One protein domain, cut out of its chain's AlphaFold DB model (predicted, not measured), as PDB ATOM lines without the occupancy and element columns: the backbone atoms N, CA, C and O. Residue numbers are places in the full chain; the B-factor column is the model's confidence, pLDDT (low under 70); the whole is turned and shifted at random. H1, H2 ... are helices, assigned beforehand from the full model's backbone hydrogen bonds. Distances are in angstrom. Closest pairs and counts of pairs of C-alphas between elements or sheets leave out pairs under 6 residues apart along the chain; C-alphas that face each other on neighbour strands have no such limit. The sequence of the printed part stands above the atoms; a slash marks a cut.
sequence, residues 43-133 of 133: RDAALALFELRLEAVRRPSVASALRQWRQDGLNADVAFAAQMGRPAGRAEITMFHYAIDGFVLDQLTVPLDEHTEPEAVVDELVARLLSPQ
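What this domain is: This is residues 43 to 133 of the 133 residues of the protein "Transcriptional regulator, TetR family" of Leifsonia rubra CMS 76R (UniProt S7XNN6). Three helices make an open triangle, with long H2 as one side and H1 and H3 as the other two, meeting near their ends. H4 folds back beside H3 on the outside of this frame, making a helical hairpin with it. The printed part has 91 residues with four named helices in the order H1, H2, H3, H4 and no named strand; the class is all helix. It is only just loose, close to compact, with a radius of gyration of the C-alphas of 15.0 A, and flat, spanning 41 by 34 by 18 A.

Where its parts are: H2, residues 60 to 83, is the longest helix at 34.9 A, beginning at C-alpha 60 (-5.863, 15.629, -39.034). H3, residues 90 to 108, measures 26.7 A. H1, residues 43 to 56, measures 19.9 A and begins at C-alpha 43 (6.576, -6.693, -38.613). H4, residues 118 to 129, measures 16.4 A and ends at C-alpha 129 (-7.261, -8.489, -16.571).

How they stand to each other: H3 is the hub, touching the three other helices. Its residues 90 to 94 touch residues 74 to 81 of H2 at a steep tilt of 62 degrees, opposite ways; the closest C-alphas, of Val 78 and Arg 90, are 5.9 A apart. Residues 105 to 108 of H3 touch H1 at a steep tilt of 64 degrees, the closest C-alphas being those of Arg 43 and Leu 108, 6.8 A. Residues 52 to 56 of H1 touch residues 62 to 66 of H2 at a steep tilt of 59 degrees, with C-alphas 56 and 63 closest at 4.2 A. In the hairpin, H3 and H4 touch at a shallow tilt of 20 degrees, opposite ways, closest at the C-alphas of Glu 92 and Leu 129, 6.2 A. H4 is apart from H1 and H2. Every O i to N i+4 pair is within hydrogen-bond range in H1, H2 and H3, and 7 of 8 in H4.

The domain as a whole: The C-alphas of Arg 59 and Gln 133, the two farthest apart, are 41.0 A from each other. Residues 68 to 73 of H2 stand free. The printed part has no cut and no long link. Residues 85 to 87 and 131 to 133 have pLDDT under 70.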
ATOM      1  N   ARG A  43       5.908  -7.844 -39.239       94.75
ATOM      2  CA  ARG A  43       6.576  -6.693 -38.613       94.75
ATOM      3  C   ARG A  43       6.366  -5.390 -39.379       94.75
ATOM      4  O   ARG A  43       6.117  -4.362 -38.754       94.75
ATOM      5  N   ASP A  44       6.434  -5.415 -40.707       95.88
ATOM      6  CA  ASP A  44       6.279  -4.208 -41.526       95.88
ATOM      7  C   ASP A  44       4.865  -3.629 -41.406       95.88
ATOM      8  O   ASP A  44       4.693  -2.418 -41.250       95.88
ATOM      9  N   ALA A  45       3.835  -4.480 -41.458       95.88
ATOM     10  CA  ALA A  45       2.455  -4.027 -41.316       95.88
ATOM     11  C   ALA A  45       2.171  -3.492 -39.905       95.88
ATOM     12  O   ALA A  45       1.488  -2.472 -39.761       95.88
ATOM     13  N   ALA A  46       2.705  -4.147 -38.872       95.31
ATOM     14  CA  ALA A  46       2.537  -3.719 -37.488       95.31
ATOM     15  C   ALA A  46       3.286  -2.410 -37.183       95.31
ATOM     16  O   ALA A  46       2.693  -1.489 -36.618       95.31
ATOM     17  N   LEU A  47       4.539  -2.257 -37.625       96.94
ATOM     18  CA  LEU A  47       5.278  -0.993 -37.500       96.94
ATOM     19  C   LEU A  47       4.569   0.147 -38.239       96.94
ATOM     20  O   LEU A  47       4.399   1.225 -37.669       96.94
ATOM     21  N   ALA A  48       4.037  -0.108 -39.438       96.81
ATOM     22  CA  ALA A  48       3.252   0.884 -40.169       96.81
ATOM     23  C   ALA A  48       2.001   1.349 -39.391       96.81
ATOM     24  O   ALA A  48       1.625   2.521 -39.481       96.81
ATOM     25  N   LEU A  49       1.354   0.487 -38.589       95.19
ATOM     26  CA  LEU A  49       0.272   0.923 -37.689       95.19
ATOM     27  C   LEU A  49       0.773   1.902 -36.627       95.19
ATOM     28  O   LEU A  49       0.102   2.905 -36.365       95.19
ATOM     29  N   PHE A  50       1.921   1.630 -36.008       96.62
ATOM     30  CA  PHE A  50       2.504   2.524 -35.007       96.62
ATOM     31  C   PHE A  50       2.929   3.857 -35.621       96.62
ATOM     32  O   PHE A  50       2.592   4.914 -35.084       96.62
ATOM     33  N   GLU A  51       3.564   3.835 -36.787       97.12
ATOM     34  CA  GLU A  51       3.927   5.042 -37.530       97.12
ATOM     35  C   GLU A  51       2.697   5.882 -37.893       97.12
ATOM     36  O   GLU A  51       2.693   7.094 -37.684       97.12
ATOM     37  N   LEU A  52       1.607   5.252 -38.348       96.50
ATOM     38  CA  LEU A  52       0.349   5.950 -38.625       96.50
ATOM     39  C   LEU A  52      -0.258   6.591 -37.374       96.50
ATOM     40  O   LEU A  52      -0.823   7.682 -37.467       96.50
ATOM     41  N   ARG A  53      -0.140   5.953 -36.201       96.00
ATOM     42  CA  ARG A  53      -0.576   6.548 -34.923       96.00
ATOM     43  C   ARG A  53       0.239   7.786 -34.581       96.00
ATOM     44  O   ARG A  53      -0.340   8.786 -34.164       96.00
ATOM     45  N   LEU A  54       1.554   7.735 -34.774       97.50
ATOM     46  CA  LEU A  54       2.426   8.891 -34.568       97.50
ATOM     47  C   LEU A  54       2.111  10.002 -35.575       97.50
ATOM     48  O   LEU A  54       2.063  11.177 -35.213       97.50
ATOM     49  N   GLU A  55       1.840   9.650 -36.830       97.81
ATOM     50  CA  GLU A  55       1.530  10.625 -37.872       97.81
ATOM     51  C   GLU A  55       0.147  11.260 -37.717       97.81
ATOM     52  O   GLU A  55      -0.032  12.440 -38.022       97.81
ATOM     53  N   ALA A  56      -0.819  10.531 -37.158       97.50
ATOM     54  CA  ALA A  56      -2.129  11.066 -36.798       97.50
ATOM     55  C   ALA A  56      -2.041  12.261 -35.829       97.50
ATOM     56  O   ALA A  56      -2.910  13.128 -35.859       97.50
ATOM     57  N   VAL A  57      -0.981  12.363 -35.018       97.50
ATOM     58  CA  VAL A  57      -0.749  13.531 -34.148       97.50
ATOM     59  C   VAL A  57      -0.465  14.798 -34.967       97.50
ATOM     60  O   VAL A  57      -0.786  15.902 -34.536       97.50
ATOM     61  N   ARG A  58       0.110  14.648 -36.167       97.94
ATOM     62  CA  ARG A  58       0.538  15.749 -37.044       97.94
ATOM     63  C   ARG A  58      -0.432  16.023 -38.194       97.94
ATOM     64  O   ARG A  58      -0.472  17.143 -38.699       97.94
ATOM     65  N   ARG A  59      -1.213  15.025 -38.627       98.00
ATOM     66  CA  ARG A  59      -2.110  15.115 -39.793       98.00
ATOM     67  C   ARG A  59      -3.567  14.808 -39.430       98.00
ATOM     68  O   ARG A  59      -3.922  13.636 -39.290       98.00
ATOM     69  N   PRO A  60      -4.454  15.821 -39.390       96.62
ATOM     70  CA  PRO A  60      -5.863  15.629 -39.034       96.62
ATOM     71  C   PRO A  60      -6.621  14.633 -39.922       96.62
ATOM     72  O   PRO A  60      -7.456  13.880 -39.430       96.62
ATOM     73  N   SER A  61      -6.321  14.583 -41.224       93.69
ATOM     74  CA  SER A  61      -6.952  13.626 -42.146       93.69
ATOM     75  C   SER A  61      -6.607  12.171 -41.807       93.69
ATOM     76  O   SER A  61      -7.481  11.306 -41.859       93.69
ATOM     77  N   VAL A  62      -5.361  11.909 -41.393       95.75
ATOM     78  CA  VAL A  62      -4.917  10.591 -40.912       95.75
ATOM     79  C   VAL A  62      -5.585  10.271 -39.576       95.75
ATOM     80  O   VAL A  62      -6.095   9.166 -39.399       95.75
ATOM     81  N   ALA A  63      -5.660  11.248 -38.667       96.69
ATOM     82  CA  ALA A  63      -6.304  11.087 -37.366       96.69
ATOM     83  C   ALA A  63      -7.770  10.662 -37.476       96.69
ATOM     84  O   ALA A  63      -8.189   9.742 -36.776       96.69
ATOM     85  N   SER A  64      -8.545  11.292 -38.361       95.00
ATOM     86  CA  SER A  64      -9.960  10.959 -38.557       95.00
ATOM     87  C   SER A  64     -10.148   9.524 -39.048       95.00
ATOM     88  O   SER A  64     -10.932   8.776 -38.466       95.00
ATOM     89  N   ALA A  65      -9.391   9.112 -40.071       93.19
ATOM     90  CA  ALA A  65      -9.474   7.758 -40.612       93.19
ATOM     91  C   ALA A  65      -9.032   6.696 -39.589       93.19
ATOM     92  O   ALA A  65      -9.681   5.661 -39.441       93.19
ATOM     93  N   LEU A  66      -7.946   6.960 -38.854       95.31
ATOM     94  CA  LEU A  66      -7.425   6.039 -37.846       95.31
ATOM     95  C   LEU A  66      -8.345   5.940 -36.622       95.31
ATOM     96  O   LEU A  66      -8.516   4.851 -36.081       95.31
ATOM     97  N   ARG A  67      -8.959   7.052 -36.196       95.38
ATOM     98  CA  ARG A  67      -9.908   7.074 -35.074       95.38
ATOM     99  C   ARG A  67     -11.101   6.170 -35.346       95.38
ATOM    100  O   ARG A  67     -11.397   5.336 -34.499       95.38
ATOM    101  N   GLN A  68     -11.736   6.327 -36.508       93.50
ATOM    102  CA  GLN A  68     -12.883   5.506 -36.893       93.50
ATOM    103  C   GLN A  68     -12.504   4.023 -36.873       93.50
ATOM    104  O   GLN A  68     -13.115   3.235 -36.159       93.50
ATOM    105  N   TRP A  69     -11.406   3.671 -37.546       94.00
ATOM    106  CA  TRP A  69     -10.922   2.294 -37.601       94.00
ATOM    107  C   TRP A  69     -10.642   1.692 -36.212       94.00
ATOM    108  O   TRP A  69     -11.035   0.560 -35.943       94.00
ATOM    109  N   ARG A  70     -10.012   2.447 -35.300       94.25
ATOM    110  CA  ARG A  70      -9.754   1.974 -33.928       94.25
ATOM    111  C   ARG A  70     -11.028   1.826 -33.098       94.25
ATOM    112  O   ARG A  70     -11.103   0.922 -32.273       94.25
ATOM    113  N   GLN A  71     -11.995   2.724 -33.273       95.25
ATOM    114  CA  GLN A  71     -13.276   2.653 -32.569       95.25
ATOM    115  C   GLN A  71     -14.088   1.442 -33.028       95.25
ATOM    116  O   GLN A  71     -14.643   0.742 -32.183       95.25
ATOM    117  N   ASP A  72     -14.103   1.168 -34.332       94.81
ATOM    118  CA  ASP A  72     -14.775   0.001 -34.903       94.81
ATOM    119  C   ASP A  72     -14.133  -1.303 -34.419       94.81
ATOM    120  O   ASP A  72     -14.851  -2.198 -33.979       94.81
ATOM    121  N   GLY A  73     -12.795  -1.374 -34.404       92.88
ATOM    122  CA  GLY A  73     -12.056  -2.514 -33.852       92.88
ATOM    123  C   GLY A  73     -12.398  -2.780 -32.385       92.88
ATOM    124  O   GLY A  73     -12.874  -3.860 -32.056       92.88
ATOM    125  N   LEU A  74     -12.293  -1.761 -31.522       94.44
ATOM    126  CA  LEU A  74     -12.633  -1.900 -30.101       94.44
ATOM    127  C   LEU A  74     -14.091  -2.344 -29.892       94.44
ATOM    128  O   LEU A  74     -14.384  -3.133 -28.998       94.44
ATOM    129  N   ASN A  75     -15.030  -1.824 -30.685       94.75
ATOM    130  CA  ASN A  75     -16.431  -2.228 -30.581       94.75
ATOM    131  C   ASN A  75     -16.634  -3.693 -30.997       94.75
ATOM    132  O   ASN A  75     -17.415  -4.392 -30.347       94.75
ATOM    133  N   ALA A  76     -15.933  -4.159 -32.034       91.81
ATOM    134  CA  ALA A  76     -15.954  -5.557 -32.452       91.81
ATOM    135  C   ALA A  76     -15.365  -6.475 -31.371       91.81
ATOM    136  O   ALA A  76     -15.992  -7.475 -31.025       91.81
ATOM    137  N   ASP A  77     -14.235  -6.095 -30.772       91.50
ATOM    138  CA  ASP A  77     -13.570  -6.884 -29.729       91.50
ATOM    139  C   ASP A  77     -14.418  -6.979 -28.453       91.50
ATOM    140  O   ASP A  77     -14.539  -8.048 -27.855       91.50
ATOM    141  N   VAL A  78     -15.103  -5.893 -28.071       91.25
ATOM    142  CA  VAL A  78     -16.071  -5.908 -26.959       91.25
ATOM    143  C   VAL A  78     -17.259  -6.824 -27.259       91.25
ATOM    144  O   VAL A  78     -17.675  -7.596 -26.395       91.25
ATOM    145  N   ALA A  79     -17.811  -6.767 -28.473       90.00
ATOM    146  CA  ALA A  79     -18.925  -7.629 -28.865       90.00
ATOM    147  C   ALA A  79     -18.516  -9.110 -28.929       90.00
ATOM    148  O   ALA A  79     -19.311  -9.982 -28.572       90.00
ATOM    149  N   PHE A  80     -17.287  -9.392 -29.362       86.94
ATOM    150  CA  PHE A  80     -16.710 -10.732 -29.374       86.94
ATOM    151  C   PHE A  80     -16.509 -11.265 -27.950       86.94
ATOM    152  O   PHE A  80     -16.975 -12.356 -27.624       86.94
ATOM    153  N   ALA A  81     -15.907 -10.471 -27.062       85.06
ATOM    154  CA  ALA A  81     -15.686 -10.862 -25.673       85.06
ATOM    155  C   ALA A  81     -17.000 -11.149 -24.920       85.06
ATOM    156  O   ALA A  81     -17.067 -12.098 -24.138       85.06
ATOM    157  N   ALA A  82     -18.067 -10.395 -25.204       84.00
ATOM    158  CA  ALA A  82     -19.390 -10.645 -24.633       84.00
ATOM    159  C   ALA A  82     -19.983 -12.006 -25.051       84.00
ATOM    160  O   ALA A  82     -20.648 -12.662 -24.251       84.00
ATOM    161  N   GLN A  83     -19.723 -12.462 -26.283       82.19
ATOM    162  CA  GLN A  83     -20.168 -13.778 -26.768       82.19
ATOM    163  C   GLN A  83     -19.401 -14.934 -26.113       82.19
ATOM    164  O   GLN A  83     -19.933 -16.033 -25.987       82.19
ATOM    165  N   MET A  84     -18.180 -14.677 -25.642       77.62
ATOM    166  CA  MET A  84     -17.313 -15.657 -24.980       77.62
ATOM    167  C   MET A  84     -17.710 -15.952 -23.521       77.62
ATOM    168  O   MET A  84     -16.998 -16.667 -22.819       77.62
ATOM    169  N   GLY A  85     -18.832 -15.404 -23.037       66.31
ATOM    170  CA  GLY A  85     -19.399 -15.727 -21.724       66.31
ATOM    171  C   GLY A  85     -18.584 -15.228 -20.526       66.31
ATOM    172  O   GLY A  85     -18.872 -15.623 -19.396       66.31
ATOM    173  N   ARG A  86     -17.577 -14.367 -20.739       65.94
ATOM    174  CA  ARG A  86     -16.765 -13.780 -19.661       65.94
ATOM    175  C   ARG A  86     -17.240 -12.359 -19.327       65.94
ATOM    176  O   ARG A  86     -17.627 -11.627 -20.236       65.94
ATOM    177  N   PRO A  87     -17.154 -11.918 -18.059       62.59
ATOM    178  CA  PRO A  87     -17.449 -10.542 -17.654       62.59
ATOM    179  C   PRO A  87     -16.302  -9.586 -18.039       62.59
ATOM    180  O   PRO A  87     -15.791  -8.848 -17.206       62.59
ATOM    181  N   ALA A  88     -15.858  -9.617 -19.297       72.06
ATOM    182  CA  ALA A  88     -14.915  -8.642 -19.831       72.06
ATOM    183  C   ALA A  88     -15.719  -7.450 -20.361       72.06
ATOM    184  O   ALA A  88     -16.262  -7.484 -21.467       72.06
ATOM    185  N   GLY A  89     -15.857  -6.411 -19.545       84.44
ATOM    186  CA  GLY A  89     -16.481  -5.169 -19.967       84.44
ATOM    187  C   GLY A  89     -15.600  -4.391 -20.945       84.44
ATOM    188  O   GLY A  89     -14.457  -4.731 -21.258       84.44
ATOM    189  N   ARG A  90     -16.135  -3.269 -21.436       91.25
ATOM    190  CA  ARG A  90     -15.387  -2.362 -22.319       91.25
ATOM    191  C   ARG A  90     -14.076  -1.883 -21.687       91.25
ATOM    192  O   ARG A  90     -13.112  -1.652 -22.415       91.25
ATOM    193  N   ALA A  91     -14.052  -1.697 -20.368       91.44
ATOM    194  CA  ALA A  91     -12.872  -1.228 -19.652       91.44
ATOM    195  C   ALA A  91     -11.736  -2.254 -19.736       91.44
ATOM    196  O   ALA A  91     -10.627  -1.898 -20.130       91.44
ATOM    197  N   GLU A  92     -12.034  -3.522 -19.465       89.38
ATOM    198  CA  GLU A  92     -11.101  -4.644 -19.525       89.38
ATOM    199  C   GLU A  92     -10.530  -4.796 -20.933       89.38
ATOM    200  O   GLU A  92      -9.313  -4.782 -21.106       89.38
ATOM    201  N   ILE A  93     -11.387  -4.818 -21.958       91.56
ATOM    202  CA  ILE A  93     -10.938  -4.916 -23.356       91.56
ATOM    203  C   ILE A  93     -10.077  -3.713 -23.761       91.56
ATOM    204  O   ILE A  93      -9.063  -3.864 -24.440       91.56
ATOM    205  N   THR A  94     -10.409  -2.508 -23.293       94.44
ATOM    206  CA  THR A  94      -9.576  -1.326 -23.556       94.44
ATOM    207  C   THR A  94      -8.198  -1.451 -22.889       94.44
ATOM    208  O   THR A  94      -7.191  -1.110 -23.511       94.44
ATOM    209  N   MET A  95      -8.128  -1.975 -21.660       93.62
ATOM    210  CA  MET A  95      -6.854  -2.264 -20.986       93.62
ATOM    211  C   MET A  95      -6.036  -3.316 -21.743       93.62
ATOM    212  O   MET A  95      -4.828  -3.132 -21.889       93.62
ATOM    213  N   PHE A  96      -6.680  -4.345 -22.308       91.50
ATOM    214  CA  PHE A  96      -6.005  -5.303 -23.196       91.50
ATOM    215  C   PHE A  96      -5.363  -4.632 -24.394       91.50
ATOM    216  O   PHE A  96      -4.197  -4.893 -24.668       91.50
ATOM    217  N   HIS A  97      -6.081  -3.748 -25.089       93.44
ATOM    218  CA  HIS A  97      -5.494  -3.031 -26.217       93.44
ATOM    219  C   HIS A  97      -4.256  -2.242 -25.809       93.44
ATOM    220  O   HIS A  97      -3.270  -2.256 -26.534       93.44
ATOM    221  N   TYR A  98      -4.285  -1.556 -24.664       95.38
ATOM    222  CA  TYR A  98      -3.114  -0.817 -24.195       95.38
ATOM    223  C   TYR A  98      -1.939  -1.741 -23.871       95.38
ATOM    224  O   TYR A  98      -0.817  -1.444 -24.283       95.38
ATOM    225  N   ALA A  99      -2.196  -2.856 -23.185       95.75
ATOM    226  CA  ALA A  99      -1.165  -3.818 -22.812       95.75
ATOM    227  C   ALA A  99      -0.555  -4.514 -24.039       95.75
ATOM    228  O   ALA A  99       0.662  -4.514 -24.194       95.75
ATOM    229  N   ILE A 100      -1.386  -5.043 -24.940       94.56
ATOM    230  CA  ILE A 100      -0.940  -5.761 -26.138       94.56
ATOM    231  C   ILE A 100      -0.274  -4.816 -27.140       94.56
ATOM    232  O   ILE A 100       0.780  -5.158 -27.663       94.56
ATOM    233  N   ASP A 101      -0.819  -3.616 -27.380       95.38
ATOM    234  CA  ASP A 101      -0.171  -2.639 -28.268       95.38
ATOM    235  C   ASP A 101       1.222  -2.255 -27.741       95.38
ATOM    236  O   ASP A 101       2.161  -2.129 -28.525       95.38
ATOM    237  N   GLY A 102       1.351  -2.047 -26.426       95.69
ATOM    238  CA  GLY A 102       2.630  -1.731 -25.788       95.69
ATOM    239  C   GLY A 102       3.615  -2.894 -25.877       95.69
ATOM    240  O   GLY A 102       4.755  -2.694 -26.286       95.69
ATOM    241  N   PHE A 103       3.153  -4.106 -25.571       96.00
ATOM    242  CA  PHE A 103       3.962  -5.317 -25.647       96.00
ATOM    243  C   PHE A 103       4.453  -5.599 -27.073       96.00
ATOM    244  O   PHE A 103       5.636  -5.826 -27.294       96.00
ATOM    245  N   VAL A 104       3.573  -5.513 -28.070       95.62
ATOM    246  CA  VAL A 104       3.948  -5.701 -29.477       95.62
ATOM    247  C   VAL A 104       4.938  -4.626 -29.928       95.62
ATOM    248  O   VAL A 104       5.886  -4.942 -30.641       95.62
ATOM    249  N   LEU A 105       4.750  -3.363 -29.527       96.75
ATOM    250  CA  LEU A 105       5.702  -2.299 -29.850       96.75
ATOM    251  C   LEU A 105       7.095  -2.594 -29.277       96.75
ATOM    252  O   LEU A 105       8.082  -2.432 -29.992       96.75
ATOM    253  N   ASP A 106       7.165  -3.034 -28.021       96.06
ATOM    254  CA  ASP A 106       8.406  -3.420 -27.341       96.06
ATOM    255  C   ASP A 106       9.125  -4.548 -28.102       96.06
ATOM    256  O   ASP A 106      10.246  -4.361 -28.580       96.06
ATOM    257  N   GLN A 107       8.411  -5.648 -28.379       94.12
ATOM    258  CA  GLN A 107       8.934  -6.805 -29.120       94.12
ATOM    259  C   GLN A 107       9.414  -6.450 -30.536       94.12
ATOM    260  O   GLN A 107      10.372  -7.034 -31.047       94.12
ATOM    261  N   LEU A 108       8.747  -5.508 -31.206       94.81
ATOM    262  CA  LEU A 108       9.104  -5.085 -32.561       94.81
ATOM    263  C   LEU A 108      10.218  -4.034 -32.603       94.81
ATOM    264  O   LEU A 108      10.695  -3.726 -33.698       94.81
ATOM    265  N   THR A 109      10.630  -3.458 -31.473       94.44
ATOM    266  CA  THR A 109      11.612  -2.364 -31.440       94.44
ATOM    267  C   THR A 109      12.861  -2.750 -30.659       94.44
ATOM    268  O   THR A 109      13.711  -3.457 -31.201       94.44
ATOM    269  N   VAL A 110      12.998  -2.251 -29.434       93.94
ATOM    270  CA  VAL A 110      14.070  -2.588 -28.501       93.94
ATOM    271  C   VAL A 110      13.382  -3.190 -27.282       93.94
ATOM    272  O   VAL A 110      12.808  -2.418 -26.514       93.94
ATOM    273  N   PRO A 111      13.401  -4.526 -27.134       94.31
ATOM    274  CA  PRO A 111      12.715  -5.191 -26.040       94.31
ATOM    275  C   PRO A 111      13.227  -4.723 -24.681       94.31
ATOM    276  O   PRO A 111      14.434  -4.536 -24.492       94.31
ATOM    277  N   LEU A 112      12.317  -4.574 -23.721       95.31
ATOM    278  CA  LEU A 112      12.663  -4.275 -22.334       95.31
ATOM    279  C   LEU A 112      13.397  -5.450 -21.668       95.31
ATOM    280  O   LEU A 112      14.292  -5.230 -20.852       95.31
ATOM    281  N   ASP A 113      13.012  -6.678 -22.013       95.06
ATOM    282  CA  ASP A 113      13.624  -7.923 -21.542       95.06
ATOM    283  C   ASP A 113      13.769  -8.910 -22.712       95.06
ATOM    284  O   ASP A 113      12.778  -9.394 -23.266       95.06
ATOM    285  N   GLU A 114      15.020  -9.214 -23.075       91.62
ATOM    286  CA  GLU A 114      15.390 -10.108 -24.183       91.62
ATOM    287  C   GLU A 114      14.986 -11.574 -23.952       91.62
ATOM    288  O   GLU A 114      15.002 -12.370 -24.892       91.62
ATOM    289  N   HIS A 115      14.627 -11.946 -22.722       92.88
ATOM    290  CA  HIS A 115      14.217 -13.301 -22.349       92.88
ATOM    291  C   HIS A 115      12.696 -13.465 -22.251       92.88
ATOM    292  O   HIS A 115      12.213 -14.502 -21.792       92.88
ATOM    293  N   THR A 116      11.934 -12.449 -22.660       91.69
ATOM    294  CA  THR A 116      10.474 -12.489 -22.600       91.69
ATOM    295  C   THR A 116       9.907 -13.520 -23.568       91.69
ATOM    296  O   THR A 116      10.050 -13.393 -24.782       91.69
ATOM    297  N   GLU A 117       9.161 -14.484 -23.031       91.44
ATOM    298  CA  GLU A 117       8.338 -15.397 -23.819       91.44
ATOM    299  C   GLU A 117       6.968 -14.748 -24.085       91.44
ATOM    300  O   GLU A 117       6.201 -14.564 -23.131       91.44
ATOM    301  N   PRO A 118       6.611 -14.420 -25.348       90.00
ATOM    302  CA  PRO A 118       5.306 -13.839 -25.684       90.00
ATOM    303  C   PRO A 118       4.156 -14.689 -25.160       90.00
ATOM    304  O   PRO A 118       3.243 -14.143 -24.542       90.00
ATOM    305  N   GLU A 119       4.330 -16.008 -25.319       90.12
ATOM    306  CA  GLU A 119       4.230 -17.002 -24.241       90.12
ATOM    307  C   GLU A 119       3.341 -16.645 -23.034       90.12
ATOM    308  O   GLU A 119       2.148 -16.321 -23.024       90.12
ATOM    309  N   ALA A 120       4.069 -16.684 -21.936       92.31
ATOM    310  CA  ALA A 120       3.614 -16.386 -20.610       92.31
ATOM    311  C   ALA A 120       3.041 -14.971 -20.466       92.31
ATOM    312  O   ALA A 120       2.184 -14.768 -19.610       92.31
ATOM    313  N   VAL A 121       3.481 -13.985 -21.260       93.56
ATOM    314  CA  VAL A 121       2.969 -12.608 -21.130       93.56
ATOM    315  C   VAL A 121       1.487 -12.541 -21.475       93.56
ATOM    316  O   VAL A 121       0.718 -11.931 -20.729       93.56
ATOM    317  N   VAL A 122       1.066 -13.166 -22.578       91.94
ATOM    318  CA  VAL A 122      -0.349 -13.185 -22.971       91.94
ATOM    319  C   VAL A 122      -1.188 -13.901 -21.919       91.94
ATOM    320  O   VAL A 122      -2.208 -13.357 -21.486       91.94
ATOM    321  N   ASP A 123      -0.743 -15.071 -21.466       91.25
ATOM    322  CA  ASP A 123      -1.447 -15.846 -20.441       91.25
ATOM    323  C   ASP A 123      -1.594 -15.051 -19.132       91.25
ATOM    324  O   ASP A 123      -2.687 -14.996 -18.557       91.25
ATOM    325  N   GLU A 124      -0.540 -14.357 -18.695       93.06
ATOM    326  CA  GLU A 124      -0.557 -13.532 -17.483       93.06
ATOM    327  C   GLU A 124      -1.481 -12.314 -17.630       93.06
ATOM    328  O   GLU A 124      -2.229 -11.981 -16.705       93.06
ATOM    329  N   LEU A 125      -1.487 -11.653 -18.794       91.75
ATOM    330  CA  LEU A 125      -2.411 -10.550 -19.073       91.75
ATOM    331  C   LEU A 125      -3.866 -11.029 -19.034       91.75
ATOM    332  O   LEU A 125      -4.705 -10.374 -18.411       91.75
ATOM    333  N   VAL A 126      -4.164 -12.181 -19.643       88.75
ATOM    334  CA  VAL A 126      -5.495 -12.808 -19.614       88.75
ATOM    335  C   VAL A 126      -5.918 -13.151 -18.195       88.75
ATOM    336  O   VAL A 126      -7.027 -12.789 -17.786       88.75
ATOM    337  N   ALA A 127      -5.036 -13.782 -17.425       88.56
ATOM    338  CA  ALA A 127      -5.298 -14.115 -16.035       88.56
ATOM    339  C   ALA A 127      -5.574 -12.858 -15.196       88.56
ATOM    340  O   ALA A 127      -6.571 -12.814 -14.479       88.56
ATOM    341  N   ARG A 128      -4.755 -11.807 -15.303       88.56
ATOM    342  CA  ARG A 128      -4.882 -10.608 -14.454       88.56
ATOM    343  C   ARG A 128      -6.043  -9.696 -14.824       88.56
ATOM    344  O   ARG A 128      -6.691  -9.161 -13.932       88.56
ATOM    345  N   LEU A 129      -6.285  -9.481 -16.114       86.12
ATOM    346  CA  LEU A 129      -7.261  -8.489 -16.571       86.12
ATOM    347  C   LEU A 129      -8.667  -9.070 -16.755       86.12
ATOM    348  O   LEU A 129      -9.623  -8.302 -16.772       86.12
ATOM    349  N   LEU A 130      -8.805 -10.396 -16.891       78.38
ATOM    350  CA  LEU A 130     -10.103 -11.070 -17.049       78.38
ATOM    351  C   LEU A 130     -10.442 -12.028 -15.901       78.38
ATOM    352  O   LEU A 130     -11.308 -12.895 -16.063       78.38
ATOM    353  N   SER A 131      -9.758 -11.942 -14.763       69.19
ATOM    354  CA  SER A 131     -10.211 -12.661 -13.571       69.19
ATOM    355  C   SER A 131     -11.573 -12.118 -13.116       69.19
ATOM    356  O   SER A 131     -11.792 -10.908 -13.190       69.19
ATOM    357  N   PRO A 132     -12.502 -12.979 -12.657       59.94
ATOM    358  CA  PRO A 132     -13.708 -12.509 -11.985       59.94
ATOM    359  C   PRO A 132     -13.302 -11.652 -10.777       59.94
ATOM    360  O   PRO A 132     -12.429 -12.074 -10.017       59.94
ATOM    361  N   GLN A 133     -13.901 -10.467 -10.622       52.50
ATOM    362  CA  GLN A 133     -13.837  -9.728  -9.355       52.50
ATOM    363  C   GLN A 133     -14.665 -10.431  -8.281       52.50
ATOM    364  O   GLN A 133     -15.750 -10.955  -8.632       52.50
TER     365      GLN A 133